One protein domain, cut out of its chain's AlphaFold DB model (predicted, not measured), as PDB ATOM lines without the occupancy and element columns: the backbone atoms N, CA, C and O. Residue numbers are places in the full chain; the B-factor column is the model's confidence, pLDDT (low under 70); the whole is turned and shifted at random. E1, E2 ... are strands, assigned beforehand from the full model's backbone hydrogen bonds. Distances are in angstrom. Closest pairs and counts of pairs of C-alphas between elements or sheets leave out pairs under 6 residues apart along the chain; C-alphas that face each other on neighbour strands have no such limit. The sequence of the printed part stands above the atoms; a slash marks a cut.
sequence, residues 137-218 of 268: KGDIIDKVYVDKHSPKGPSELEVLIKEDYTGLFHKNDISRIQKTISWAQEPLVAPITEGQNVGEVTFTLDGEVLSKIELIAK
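AT A GLANCE: This is residues 137 to 218 of the 268 residues of the protein "D-alanyl-D-alanine carboxypeptidase" of Epulopiscium sp (UniProt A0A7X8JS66). A single antiparallel sheet of five strands, in the order E1, E2, E6, E5, E4, is strongly twisted and curled like part of a barrel, and its two edge strands, E1 and E4, stay apart. The body is drawn out lengthwise: the loop between E1 and E2 makes one end and E3, outside the sheet, makes the other, while the long link from E4 to E5 runs past E1 and pairs briefly with it. The printed part has 82 residues with no named helix and six named strands, E1 to E6 in order along the chain; the class is all strand. The whole is loose, with a radius of gyration of the C-alphas of 14.7 A, and a rod spanning 49 by 20 by 16 A.

HOW THE PARTS SIT: E1, residues 140 to 147, is an edge strand and forms a hairpin with E2, residues 156 to 161, antiparallel at 144 degrees; N 157 and O 144 are 2.8 A apart, within hydrogen-bond range. E3, residues 165 to 170, pairs with no named strand. E4, residues 178 to 183, is the other edge strand. It forms a hairpin with E5, residues 197 to 205, antiparallel at 158 degrees, with N 180 and O 202 at 2.9 A. E5 forms a hairpin with E6, residues 208 to 217, also antiparallel at 158 degrees, with N 201 and O 213 at 2.8 A. E4, E5 and E6 make a meander, each strand the antiparallel neighbour of the one before. E6 is also the antiparallel neighbour of E2, at 132 degrees, with N 160 and O 216 at 2.8 A. The closest C-alphas of E3 and E6, those of Tyr 165 and Ser 211, are 7.4 A apart. Residues 146 to 147 of E1 pair with residues 188 to 189, parallel.

IN THESE COORDINATES: E1 begins at C-alpha 140, (-43.770, -110.918, 59.383), and measures 19.5 A from first to last C-alpha. E2 measures 16.4 A, E3 15.8 A and E4 16.6 A; E3 ends at C-alpha 170, (-23.079, -96.631, 65.626). E5 measures 24.5 A. E6, the longest strand with 10 residues, measures 27.2 A and ends at C-alpha 217, (-43.747, -119.529, 54.973).

THE WHOLE: The two C-alphas farthest apart, those of Pro 151 and His 170, are 49.0 A apart. The printed part has no cut. The link from E4 to E5, residues 184 to 196, is long. The mean pLDDT of the printed part is 92.7; residues 149 to 153 are under 70.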
ATOM      1  N   LYS A 137     -36.821-113.125  64.905       97.44
ATOM      2  CA  LYS A 137     -37.397-114.398  64.495       97.44
ATOM      3  C   LYS A 137     -38.916-114.368  64.650       97.44
ATOM      4  O   LYS A 137     -39.438-114.051  65.718       97.44
ATOM      5  N   GLY A 138     -39.612-114.789  63.598       96.56
ATOM      6  CA  GLY A 138     -41.070-114.876  63.576       96.56
ATOM      7  C   GLY A 138     -41.788-113.563  63.266       96.56
ATOM      8  O   GLY A 138     -43.012-113.585  63.140       96.56
ATOM      9  N   ASP A 139     -41.072-112.448  63.094       97.06
ATOM     10  CA  ASP A 139     -41.679-111.225  62.574       97.06
ATOM     11  C   ASP A 139     -42.092-111.430  61.110       97.06
ATOM     12  O   ASP A 139     -41.373-112.050  60.318       97.06
ATOM     13  N   ILE A 140     -43.265-110.903  60.757       96.81
ATOM     14  CA  ILE A 140     -43.770-110.918  59.383       96.81
ATOM     15  C   ILE A 140     -43.019-109.841  58.601       96.81
ATOM     16  O   ILE A 140     -43.175-108.653  58.885       96.81
ATOM     17  N   ILE A 141     -42.215-110.251  57.622       95.62
ATOM     18  CA  ILE A 141     -41.395-109.325  56.837       95.62
ATOM     19  C   ILE A 141     -42.124-108.766  55.618       95.62
ATOM     20  O   ILE A 141     -41.837-107.640  55.207       95.62
ATOM     21  N   ASP A 142     -43.031-109.562  55.048       94.50
ATOM     22  CA  ASP A 142     -43.810-109.223  53.864       94.50
ATOM     23  C   ASP A 142     -45.062-110.113  53.741       94.50
ATOM     24  O   ASP A 142     -45.176-111.162  54.393       94.50
ATOM     25  N   LYS A 143     -45.997-109.689  52.887       94.19
ATOM     26  CA  LYS A 143     -47.178-110.443  52.459       94.19
ATOM     27  C   LYS A 143     -47.164-110.553  50.942       94.19
ATOM     28  O   LYS A 143     -47.419-109.580  50.240       94.19
ATOM     29  N   VAL A 144     -46.864-111.745  50.435       92.50
ATOM     30  CA  VAL A 144     -46.612-111.958  49.004       92.50
ATOM     31  C   VAL A 144     -47.762-112.725  48.378       92.50
ATOM     32  O   VAL A 144     -48.237-113.708  48.944       92.50
ATOM     33  N   TYR A 145     -48.199-112.310  47.190       90.06
ATOM     34  CA  TYR A 145     -49.174-113.077  46.423       90.06
ATOM     35  C   TYR A 145     -48.596-114.435  46.010       90.06
ATOM     36  O   TYR A 145     -47.485-114.517  45.487       90.06
ATOM     37  N   VAL A 146     -49.380-115.493  46.206       86.69
ATOM     38  CA  VAL A 146     -49.029-116.843  45.770       86.69
ATOM     39  C   VAL A 146     -49.962-117.272  44.657       86.69
ATOM     40  O   VAL A 146     -51.184-117.356  44.828       86.69
ATOM     41  N   ASP A 147     -49.370-117.623  43.522       84.44
ATOM     42  CA  ASP A 147     -50.093-118.234  42.427       84.44
ATOM     43  C   ASP A 147     -50.449-119.687  42.773       84.44
ATOM     44  O   ASP A 147     -49.709-120.650  42.549       84.44
ATOM     45  N   LYS A 148     -51.628-119.842  43.368       74.25
ATOM     46  CA  LYS A 148     -52.163-121.131  43.818       74.25
ATOM     47  C   LYS A 148     -52.995-121.864  42.774       74.25
ATOM     48  O   LYS A 148     -53.420-122.999  43.017       74.25
ATOM     49  N   HIS A 149     -53.280-121.215  41.639       66.31
ATOM     50  CA  HIS A 149     -54.189-121.712  40.603       66.31
ATOM     51  C   HIS A 149     -55.548-122.227  41.151       66.31
ATOM     52  O   HIS A 149     -56.220-122.999  40.471       66.31
ATOM     53  N   SER A 150     -55.968-121.815  42.362       64.06
ATOM     54  CA  SER A 150     -57.103-122.335  43.151       64.06
ATOM     55  C   SER A 150     -58.001-121.200  43.666       64.06
ATOM     56  O   SER A 150     -57.473-120.195  44.138       64.06
ATOM     57  N   PRO A 151     -59.342-121.342  43.644       60.50
ATOM     58  CA  PRO A 151     -60.248-120.335  44.202       60.50
ATOM     59  C   PRO A 151     -60.380-120.400  45.736       60.50
ATOM     60  O   PRO A 151     -61.016-119.529  46.320       60.50
ATOM     61  N   LYS A 152     -59.828-121.427  46.398       63.25
ATOM     62  CA  LYS A 152     -59.951-121.647  47.852       63.25
ATOM     63  C   LYS A 152     -58.687-121.199  48.606       63.25
ATOM     64  O   LYS A 152     -57.605-121.134  48.024       63.25
ATOM     65  N   GLY A 153     -58.826-120.891  49.897       66.19
ATOM     66  CA  GLY A 153     -57.724-120.496  50.795       66.19
ATOM     67  C   GLY A 153     -57.260-119.036  50.652       66.19
ATOM     68  O   GLY A 153     -57.793-118.309  49.810       66.19
ATOM     69  N   PRO A 154     -56.271-118.588  51.447       74.31
ATOM     70  CA  PRO A 154     -55.652-117.267  51.300       74.31
ATOM     71  C   PRO A 154     -54.860-117.181  49.986       74.31
ATOM     72  O   PRO A 154     -54.356-118.188  49.490       74.31
ATOM     73  N   SER A 155     -54.850-116.012  49.346       80.75
ATOM     74  CA  SER A 155     -54.078-115.760  48.108       80.75
ATOM     75  C   SER A 155     -52.737-115.085  48.382       80.75
ATOM     76  O   SER A 155     -51.922-114.942  47.481       80.75
ATOM     77  N   GLU A 156     -52.531-114.670  49.625       89.69
ATOM     78  CA  GLU A 156     -51.302-114.067  50.111       89.69
ATOM     79  C   GLU A 156     -50.668-115.023  51.114       89.69
ATOM     80  O   GLU A 156     -51.375-115.699  51.865       89.69
ATOM     81  N   LEU A 157     -49.343-115.079  51.111       92.00
ATOM     82  CA  LEU A 157     -48.532-115.771  52.091       92.00
ATOM     83  C   LEU A 157     -47.880-114.736  53.001       92.00
ATOM     84  O   LEU A 157     -47.172-113.847  52.530       92.00
ATOM     85  N   GLU A 158     -48.085-114.878  54.308       95.69
ATOM     86  CA  GLU A 158     -47.274-114.159  55.287       95.69
ATOM     87  C   GLU A 158     -45.905-114.836  55.393       95.69
ATOM     88  O   GLU A 158     -45.813-116.045  55.639       95.69
ATOM     89  N   VAL A 159     -44.849-114.052  55.201       96.69
ATOM     90  CA  VAL A 159     -43.468-114.533  55.201       96.69
ATOM     91  C   VAL A 159     -42.781-114.103  56.489       96.69
ATOM     92  O   VAL A 159     -42.842-112.933  56.866       96.69
ATOM     93  N   LEU A 160     -42.125-115.045  57.161       98.00
ATOM     94  CA  LEU A 160     -41.465-114.835  58.444       98.00
ATOM     95  C   LEU A 160     -39.947-114.824  58.309       98.00
ATOM     96  O   LEU A 160     -39.369-115.549  57.500       98.00
ATOM     97  N   ILE A 161     -39.304-114.072  59.194       97.75
ATOM     98  CA  ILE A 161     -37.861-114.145  59.423       97.75
ATOM     99  C   ILE A 161     -37.528-115.431  60.200       97.75
ATOM    100  O   ILE A 161     -38.109-115.686  61.262       97.75
ATOM    101  N   LYS A 162     -36.581-116.239  59.701       97.75
ATOM    102  CA  LYS A 162     -36.207-117.533  60.310       97.75
ATOM    103  C   LYS A 162     -35.413-117.404  61.618       97.75
ATOM    104  O   LYS A 162     -35.554-118.255  62.502       97.75
ATOM    105  N   GLU A 163     -34.603-116.358  61.757       97.12
ATOM    106  CA  GLU A 163     -33.669-116.173  62.875       97.12
ATOM    107  C   GLU A 163     -33.503-114.705  63.289       97.12
ATOM    108  O   GLU A 163     -33.775-113.786  62.521       97.12
ATOM    109  N   ASP A 164     -33.084-114.487  64.536       97.38
ATOM    110  CA  ASP A 164     -32.784-113.153  65.049       97.38
ATOM    111  C   ASP A 164     -31.453-112.642  64.487       97.38
ATOM    112  O   ASP A 164     -30.483-113.390  64.371       97.38
ATOM    113  N   TYR A 165     -31.368-111.337  64.247       97.00
ATOM    114  CA  TYR A 165     -30.098-110.661  64.015       97.00
ATOM    115  C   TYR A 165     -30.026-109.384  64.844       97.00
ATOM    116  O   TYR A 165     -30.803-108.443  64.670       97.00
ATOM    117  N   THR A 166     -29.077-109.376  65.777       96.62
ATOM    118  CA  THR A 166     -28.738-108.230  66.620       96.62
ATOM    119  C   THR A 166     -27.256-107.942  66.458       96.62
ATOM    120  O   THR A 166     -26.432-108.847  66.583       96.62
ATOM    121  N   GLY A 167     -26.917-106.684  66.198       94.88
ATOM    122  CA  GLY A 167     -25.535-106.231  66.040       94.88
ATOM    123  C   GLY A 167     -25.250-104.994  66.884       94.88
ATOM    124  O   GLY A 167     -26.175-104.342  67.369       94.88
ATOM    125  N   LEU A 168     -23.967-104.691  67.077       95.31
ATOM    126  CA  LEU A 168     -23.513-103.434  67.667       95.31
ATOM    127  C   LEU A 168     -23.302-102.427  66.538       95.31
ATOM    128  O   LEU A 168     -22.491-102.674  65.649       95.31
ATOM    129  N   PHE A 169     -23.997-101.297  66.596       96.25
ATOM    130  CA  PHE A 169     -23.932-100.278  65.553       96.25
ATOM    131  C   PHE A 169     -23.683 -98.909  66.150       96.25
ATOM    132  O   PHE A 169     -24.108 -98.617  67.273       96.25
ATOM    133  N   HIS A 170     -23.045 -98.053  65.359       96.94
ATOM    134  CA  HIS A 170     -23.079 -96.631  65.626       96.94
ATOM    135  C   HIS A 170     -24.525 -96.130  65.479       96.94
ATOM    136  O   HIS A 170     -25.236 -96.500  64.540       96.94
ATOM    137  N   LYS A 171     -24.992 -95.294  66.408       95.75
ATOM    138  CA  LYS A 171     -26.407 -94.890  66.502       95.75
ATOM    139  C   LYS A 171     -26.918 -94.230  65.220       95.75
ATOM    140  O   LYS A 171     -28.051 -94.482  64.822       95.75
ATOM    141  N   ASN A 172     -26.068 -93.451  64.551       96.56
ATOM    142  CA  ASN A 172     -26.423 -92.752  63.311       96.56
ATOM    143  C   ASN A 172     -26.481 -93.673  62.080       96.56
ATOM    144  O   ASN A 172     -26.974 -93.254  61.034       96.56
ATOM    145  N   ASP A 173     -25.980 -94.905  62.184       97.06
ATOM    146  CA  ASP A 173     -25.912 -95.851  61.066       97.06
ATOM    147  C   ASP A 173     -27.154 -96.738  60.995       97.06
ATOM    148  O   ASP A 173     -27.509 -97.228  59.929       97.06
ATOM    149  N   ILE A 174     -27.871 -96.877  62.113       96.38
ATOM    150  CA  ILE A 174     -29.049 -97.743  62.231       96.38
ATOM    151  C   ILE A 174     -30.125 -97.381  61.201       96.38
ATOM    152  O   ILE A 174     -30.678 -98.266  60.553       96.38
ATOM    153  N   SER A 175     -30.401 -96.090  61.001       96.12
ATOM    154  CA  SER A 175     -31.402 -95.634  60.026       96.12
ATOM    155  C   SER A 175     -30.973 -95.823  58.568       96.12
ATOM    156  O   SER A 175     -31.815 -95.731  57.677       96.12
ATOM    157  N   ARG A 176     -29.682 -96.080  58.316       97.06
ATOM    158  CA  ARG A 176     -29.132 -96.335  56.979       97.06
ATOM    159  C   ARG A 176     -29.072 -97.819  56.631       97.06
ATOM    160  O   ARG A 176     -28.717 -98.140  55.500       97.06
ATOM    161  N   ILE A 177     -29.420 -98.715  57.559       97.75
ATOM    162  CA  ILE A 177     -29.479-100.153  57.281       97.75
ATOM    163  C   ILE A 177     -30.547-100.402  56.213       97.75
ATOM    164  O   ILE A 177     -31.733-100.132  56.408       97.75
ATOM    165  N   GLN A 178     -30.116-100.934  55.075       97.38
ATOM    166  CA  GLN A 178     -30.982-101.262  53.954       97.38
ATOM    167  C   GLN A 178     -31.369-102.736  53.998       97.38
ATOM    168  O   GLN A 178     -30.569-103.600  54.357       97.38
ATOM    169  N   LYS A 179     -32.602-103.016  53.581       96.19
ATOM    170  CA  LYS A 179     -33.183-104.356  53.505       96.19
ATOM    171  C   LYS A 179     -33.519-104.676  52.051       96.19
ATOM    172  O   LYS A 179     -34.326-103.967  51.457       96.19
ATOM    173  N   THR A 180     -32.963-105.761  51.519       97.25
ATOM    174  CA  THR A 180     -33.284-106.269  50.174       97.25
ATOM    175  C   THR A 180     -33.765-107.709  50.274       97.25
ATOM    176  O   THR A 180     -33.114-108.523  50.924       97.25
ATOM    177  N   ILE A 181     -34.900-108.024  49.651       97.06
ATOM    178  CA  ILE A 181     -35.454-109.382  49.622       97.06
ATOM    179  C   ILE A 181     -35.187-109.999  48.250       97.06
ATOM    180  O   ILE A 181     -35.393-109.348  47.230       97.06
ATOM    181  N   SER A 182     -34.748-111.256  48.244       96.56
ATOM    182  CA  SER A 182     -34.632-112.099  47.057       96.56
ATOM    183  C   SER A 182     -35.521-113.323  47.240       96.56
ATOM    184  O   SER A 182     -35.284-114.137  48.133       96.56
ATOM    185  N   TRP A 183     -36.542-113.474  46.402       96.00
ATOM    186  CA  TRP A 183     -37.441-114.625  46.462       96.00
ATOM    187  C   TRP A 183     -36.802-115.857  45.818       96.00
ATOM    188  O   TRP A 183     -36.022-115.750  44.874       96.00
ATOM    189  N   ALA A 184     -37.151-117.046  46.315       93.38
ATOM    190  CA  ALA A 184     -36.703-118.302  45.711       93.38
ATOM    191  C   ALA A 184     -37.292-118.502  44.299       93.38
ATOM    192  O   ALA A 184     -36.691-119.166  43.457       93.38
ATOM    193  N   GLN A 185     -38.470-117.922  44.052       90.38
ATOM    194  CA  GLN A 185     -39.153-117.907  42.763       90.38
ATOM    195  C   GLN A 185     -40.079-116.685  42.673       90.38
ATOM    196  O   GLN A 185     -40.760-116.361  43.646       90.38
ATOM    197  N   GLU A 186     -40.157-116.048  41.499       87.81
ATOM    198  CA  GLU A 186     -41.116-114.973  41.212       87.81
ATOM    199  C   GLU A 186     -41.996-115.315  39.991       87.81
ATOM    200  O   GLU A 186     -41.459-115.528  38.899       87.81
ATOM    201  N   PRO A 187     -43.337-115.370  40.136       88.25
ATOM    202  CA  PRO A 187     -44.088-115.314  41.396       88.25
ATOM    203  C   PRO A 187     -43.894-116.589  42.236       88.25
ATOM    204  O   PRO A 187     -43.524-117.639  41.709       88.25
ATOM    205  N   LEU A 188     -44.200-116.523  43.535       90.25
ATOM    206  CA  LEU A 188     -44.306-117.724  44.367       90.25
ATOM    207  C   LEU A 188     -45.499-118.572  43.899       90.25
ATOM    208  O   LEU A 188     -46.584-118.041  43.659       90.25
ATOM    209  N   VAL A 189     -45.316-119.892  43.788       90.31
ATOM    210  CA  VAL A 189     -46.319-120.824  43.238       90.31
ATOM    211  C   VAL A 189     -46.638-121.926  44.246       90.31
ATOM    212  O   VAL A 189     -45.739-122.477  44.877       90.31
ATOM    213  N   ALA A 190     -47.917-122.288  44.381       87.69
ATOM    214  CA  ALA A 190     -48.329-123.415  45.225       87.69
ATOM    215  C   ALA A 190     -47.938-124.783  44.605       87.69
ATOM    216  O   ALA A 190     -47.978-124.943  43.378       87.69
ATOM    217  N   PRO A 191     -47.669-125.831  45.410       91.25
ATOM    218  CA  PRO A 191     -47.870-125.901  46.853       91.25
ATOM    219  C   PRO A 191     -46.707-125.302  47.652       91.25
ATOM    220  O   PRO A 191     -45.548-125.474  47.290       91.25
ATOM    221  N   ILE A 192     -47.040-124.656  48.768       91.31
ATOM    222  CA  ILE A 192     -46.078-124.184  49.771       91.31
ATOM    223  C   ILE A 192     -46.431-124.844  51.102       91.31
ATOM    224  O   ILE A 192     -47.606-124.876  51.462       91.31
ATOM    225  N   THR A 193     -45.455-125.377  51.832       93.06
ATOM    226  CA  THR A 193     -45.670-125.913  53.188       93.06
ATOM    227  C   THR A 193     -45.302-124.883  54.252       93.06
ATOM    228  O   THR A 193     -44.436-124.040  54.036       93.06
ATOM    229  N   GLU A 194     -45.920-124.966  55.429       94.50
ATOM    230  CA  GLU A 194     -45.482-124.182  56.588       94.50
ATOM    231  C   GLU A 194     -43.990-124.421  56.872       94.50
ATOM    232  O   GLU A 194     -43.498-125.547  56.773       94.50
ATOM    233  N   GLY A 195     -43.255-123.349  57.167       95.94
ATOM    234  CA  GLY A 195     -41.815-123.389  57.412       95.94
ATOM    235  C   GLY A 195     -40.946-123.577  56.164       95.94
ATOM    236  O   GLY A 195     -39.721-123.577  56.287       95.94
ATOM    237  N   GLN A 196     -41.533-123.713  54.970       96.75
ATOM    238  CA  GLN A 196     -40.771-123.793  53.724       96.75
ATOM    239  C   GLN A 196     -39.994-122.498  53.493       96.75
ATOM    240  O   GLN A 196     -40.564-121.414  53.611       96.75
ATOM    241  N   ASN A 197     -38.719-122.611  53.114       97.38
ATOM    242  CA  ASN A 197     -37.939-121.468  52.652       97.38
ATOM    243  C   ASN A 197     -38.515-120.950  51.321       97.38
ATOM    244  O   ASN A 197     -38.659-121.705  50.358       97.38
ATOM    245  N   VAL A 198     -38.858-119.665  51.295       96.56
ATOM    246  CA  VAL A 198     -39.441-118.965  50.143       96.56
ATOM    247  C   VAL A 198     -38.561-117.818  49.636       96.56
ATOM    248  O   VAL A 198     -38.910-117.174  48.648       96.56
ATOM    249  N   GLY A 199     -37.411-117.567  50.263       97.12
ATOM    250  CA  GLY A 199     -36.489-116.503  49.879       97.12
ATOM    251  C   GLY A 199     -35.437-116.197  50.942       97.12
ATOM    252  O   GLY A 199     -35.276-116.911  51.929       97.12
ATOM    253  N   GLU A 200     -34.736-115.091  50.747       98.06
ATOM    254  CA  GLU A 200     -33.706-114.570  51.642       98.06
ATOM    255  C   GLU A 200     -33.872-113.054  51.778       98.06
ATOM    256  O   GLU A 200     -34.139-112.353  50.801       98.06
ATOM    257  N   VAL A 201     -33.688-112.536  52.989       98.06
ATOM    258  CA  VAL A 201     -33.496-111.109  53.231       98.06
ATOM    259  C   VAL A 201     -32.020-110.835  53.488       98.06
ATOM    260  O   VAL A 201     -31.394-111.455  54.345       98.06
ATOM    261  N   THR A 202     -31.462-109.881  52.750       98.19
ATOM    262  CA  THR A 202     -30.115-109.353  52.968       98.19
ATOM    263  C   THR A 202     -30.211-107.976  53.615       98.19
ATOM    264  O   THR A 202     -30.846-107.067  53.069       98.19
ATOM    265  N   PHE A 203     -29.558-107.815  54.765       97.81
ATOM    266  CA  PHE A 203     -29.352-106.522  55.413       97.81
ATOM    267  C   PHE A 203     -27.978-105.976  55.039       97.81
ATOM    268  O   PHE A 203     -26.979-106.694  55.132       97.81
ATOM    269  N   THR A 204     -27.918-104.712  54.628       97.75
ATOM    270  CA  THR A 204     -26.667-104.049  54.235       97.75
ATOM    271  C   THR A 204     -26.524-102.688  54.900       97.75
ATOM    272  O   THR A 204     -27.524-102.037  55.204       97.75
ATOM    273  N   LEU A 205     -25.287-102.255  55.121       97.25
ATOM    274  CA  LEU A 205     -24.948-100.912  55.582       97.25
ATOM    275  C   LEU A 205     -23.809-100.387  54.717       97.25
ATOM    276  O   LEU A 205     -22.770-101.028  54.620       97.25
ATOM    277  N   ASP A 206     -24.032 -99.249  54.057       94.69
ATOM    278  CA  ASP A 206     -23.043 -98.581  53.201       94.69
ATOM    279  C   ASP A 206     -22.383 -99.528  52.160       94.69
ATOM    280  O   ASP A 206     -21.222 -99.380  51.788       94.69
ATOM    281  N   GLY A 207     -23.154-100.505  51.662       93.50
ATOM    282  CA  GLY A 207     -22.727-101.504  50.673       93.50
ATOM    283  C   GLY A 207     -22.150-102.798  51.258       93.50
ATOM    284  O   GLY A 207     -22.019-103.781  50.527       93.50
ATOM    285  N   GLU A 208     -21.860-102.849  52.558       96.25
ATOM    286  CA  GLU A 208     -21.396-104.063  53.230       96.25
ATOM    287  C   GLU A 208     -22.568-104.936  53.679       96.25
ATOM    288  O   GLU A 208     -23.567-104.454  54.219       96.25
ATOM    289  N   VAL A 209     -22.451-106.249  53.466       97.31
ATOM    290  CA  VAL A 209     -23.454-107.220  53.911       97.31
ATOM    291  C   VAL A 209     -23.301-107.453  55.409       97.31
ATOM    292  O   VAL A 209     -22.295-107.994  55.859       97.31
ATOM    293  N   LEU A 210     -24.336-107.087  56.165       97.00
ATOM    294  CA  LEU A 210     -24.408-107.290  57.610       97.00
ATOM    295  C   LEU A 210     -24.841-108.715  57.960       97.00
ATOM    296  O   LEU A 210     -24.248-109.366  58.818       97.00
ATOM    297  N   SER A 211     -25.913-109.179  57.315       96.94
ATOM    298  CA  SER A 211     -26.483-110.508  57.526       96.94
ATOM    299  C   SER A 211     -27.378-110.915  56.357       96.94
ATOM    300  O   SER A 211     -27.959-110.067  55.671       96.94
ATOM    301  N   LYS A 212     -27.493-112.226  56.164       97.81
ATOM    302  CA  LYS A 212     -28.391-112.881  55.219       97.81
ATOM    303  C   LYS A 212     -29.227-113.885  55.984       97.81
ATOM    304  O   LYS A 212     -28.666-114.761  56.633       97.81
ATOM    305  N   ILE A 213     -30.542-113.724  55.927       98.19
ATOM    306  CA  ILE A 213     -31.477-114.523  56.712       98.19
ATOM    307  C   ILE A 213     -32.500-115.147  55.778       98.19
ATOM    308  O   ILE A 213     -33.142-114.460  54.983       98.19
ATOM    309  N   GLU A 214     -32.686-116.454  55.906       98.19
ATOM    310  CA  GLU A 214     -33.742-117.158  55.192       98.19
ATOM    311  C   GLU A 214     -35.136-116.664  55.604       98.19
ATOM    312  O   GLU A 214     -35.416-116.362  56.771       98.19
ATOM    313  N   LEU A 215     -36.034-116.656  54.628       98.00
ATOM    314  CA  LEU A 215     -37.433-116.307  54.784       98.00
ATOM    315  C   LEU A 215     -38.297-117.556  54.663       98.00
ATOM    316  O   LEU A 215     -38.150-118.320  53.710       98.00
ATOM    317  N   ILE A 216     -39.210-117.757  55.611       97.88
ATOM    318  CA  ILE A 216     -40.035-118.968  55.684       97.88
ATOM    319  C   ILE A 216     -41.532-118.667  55.610       97.88
ATOM    320  O   ILE A 216     -42.006-117.638  56.088       97.88
ATOM    321  N   ALA A 217     -42.292-119.590  55.034       96.50
ATOM    322  CA  ALA A 217     -43.747-119.529  54.973       96.50
ATOM    323  C   ALA A 217     -44.378-119.678  56.370       96.50
ATOM    324  O   ALA A 217     -44.109-120.658  57.066       96.50
ATOM    325  N   LYS A 218     -45.265-118.756  56.773       95.31
ATOM    326  CA  LYS A 218     -45.995-118.863  58.052       95.31
ATOM    327  C   LYS A 218     -46.980-120.033  58.094       95.31
ATOM    328  O   LYS A 218     -47.242-120.573  59.159       95.31
TER     329      LYS A 218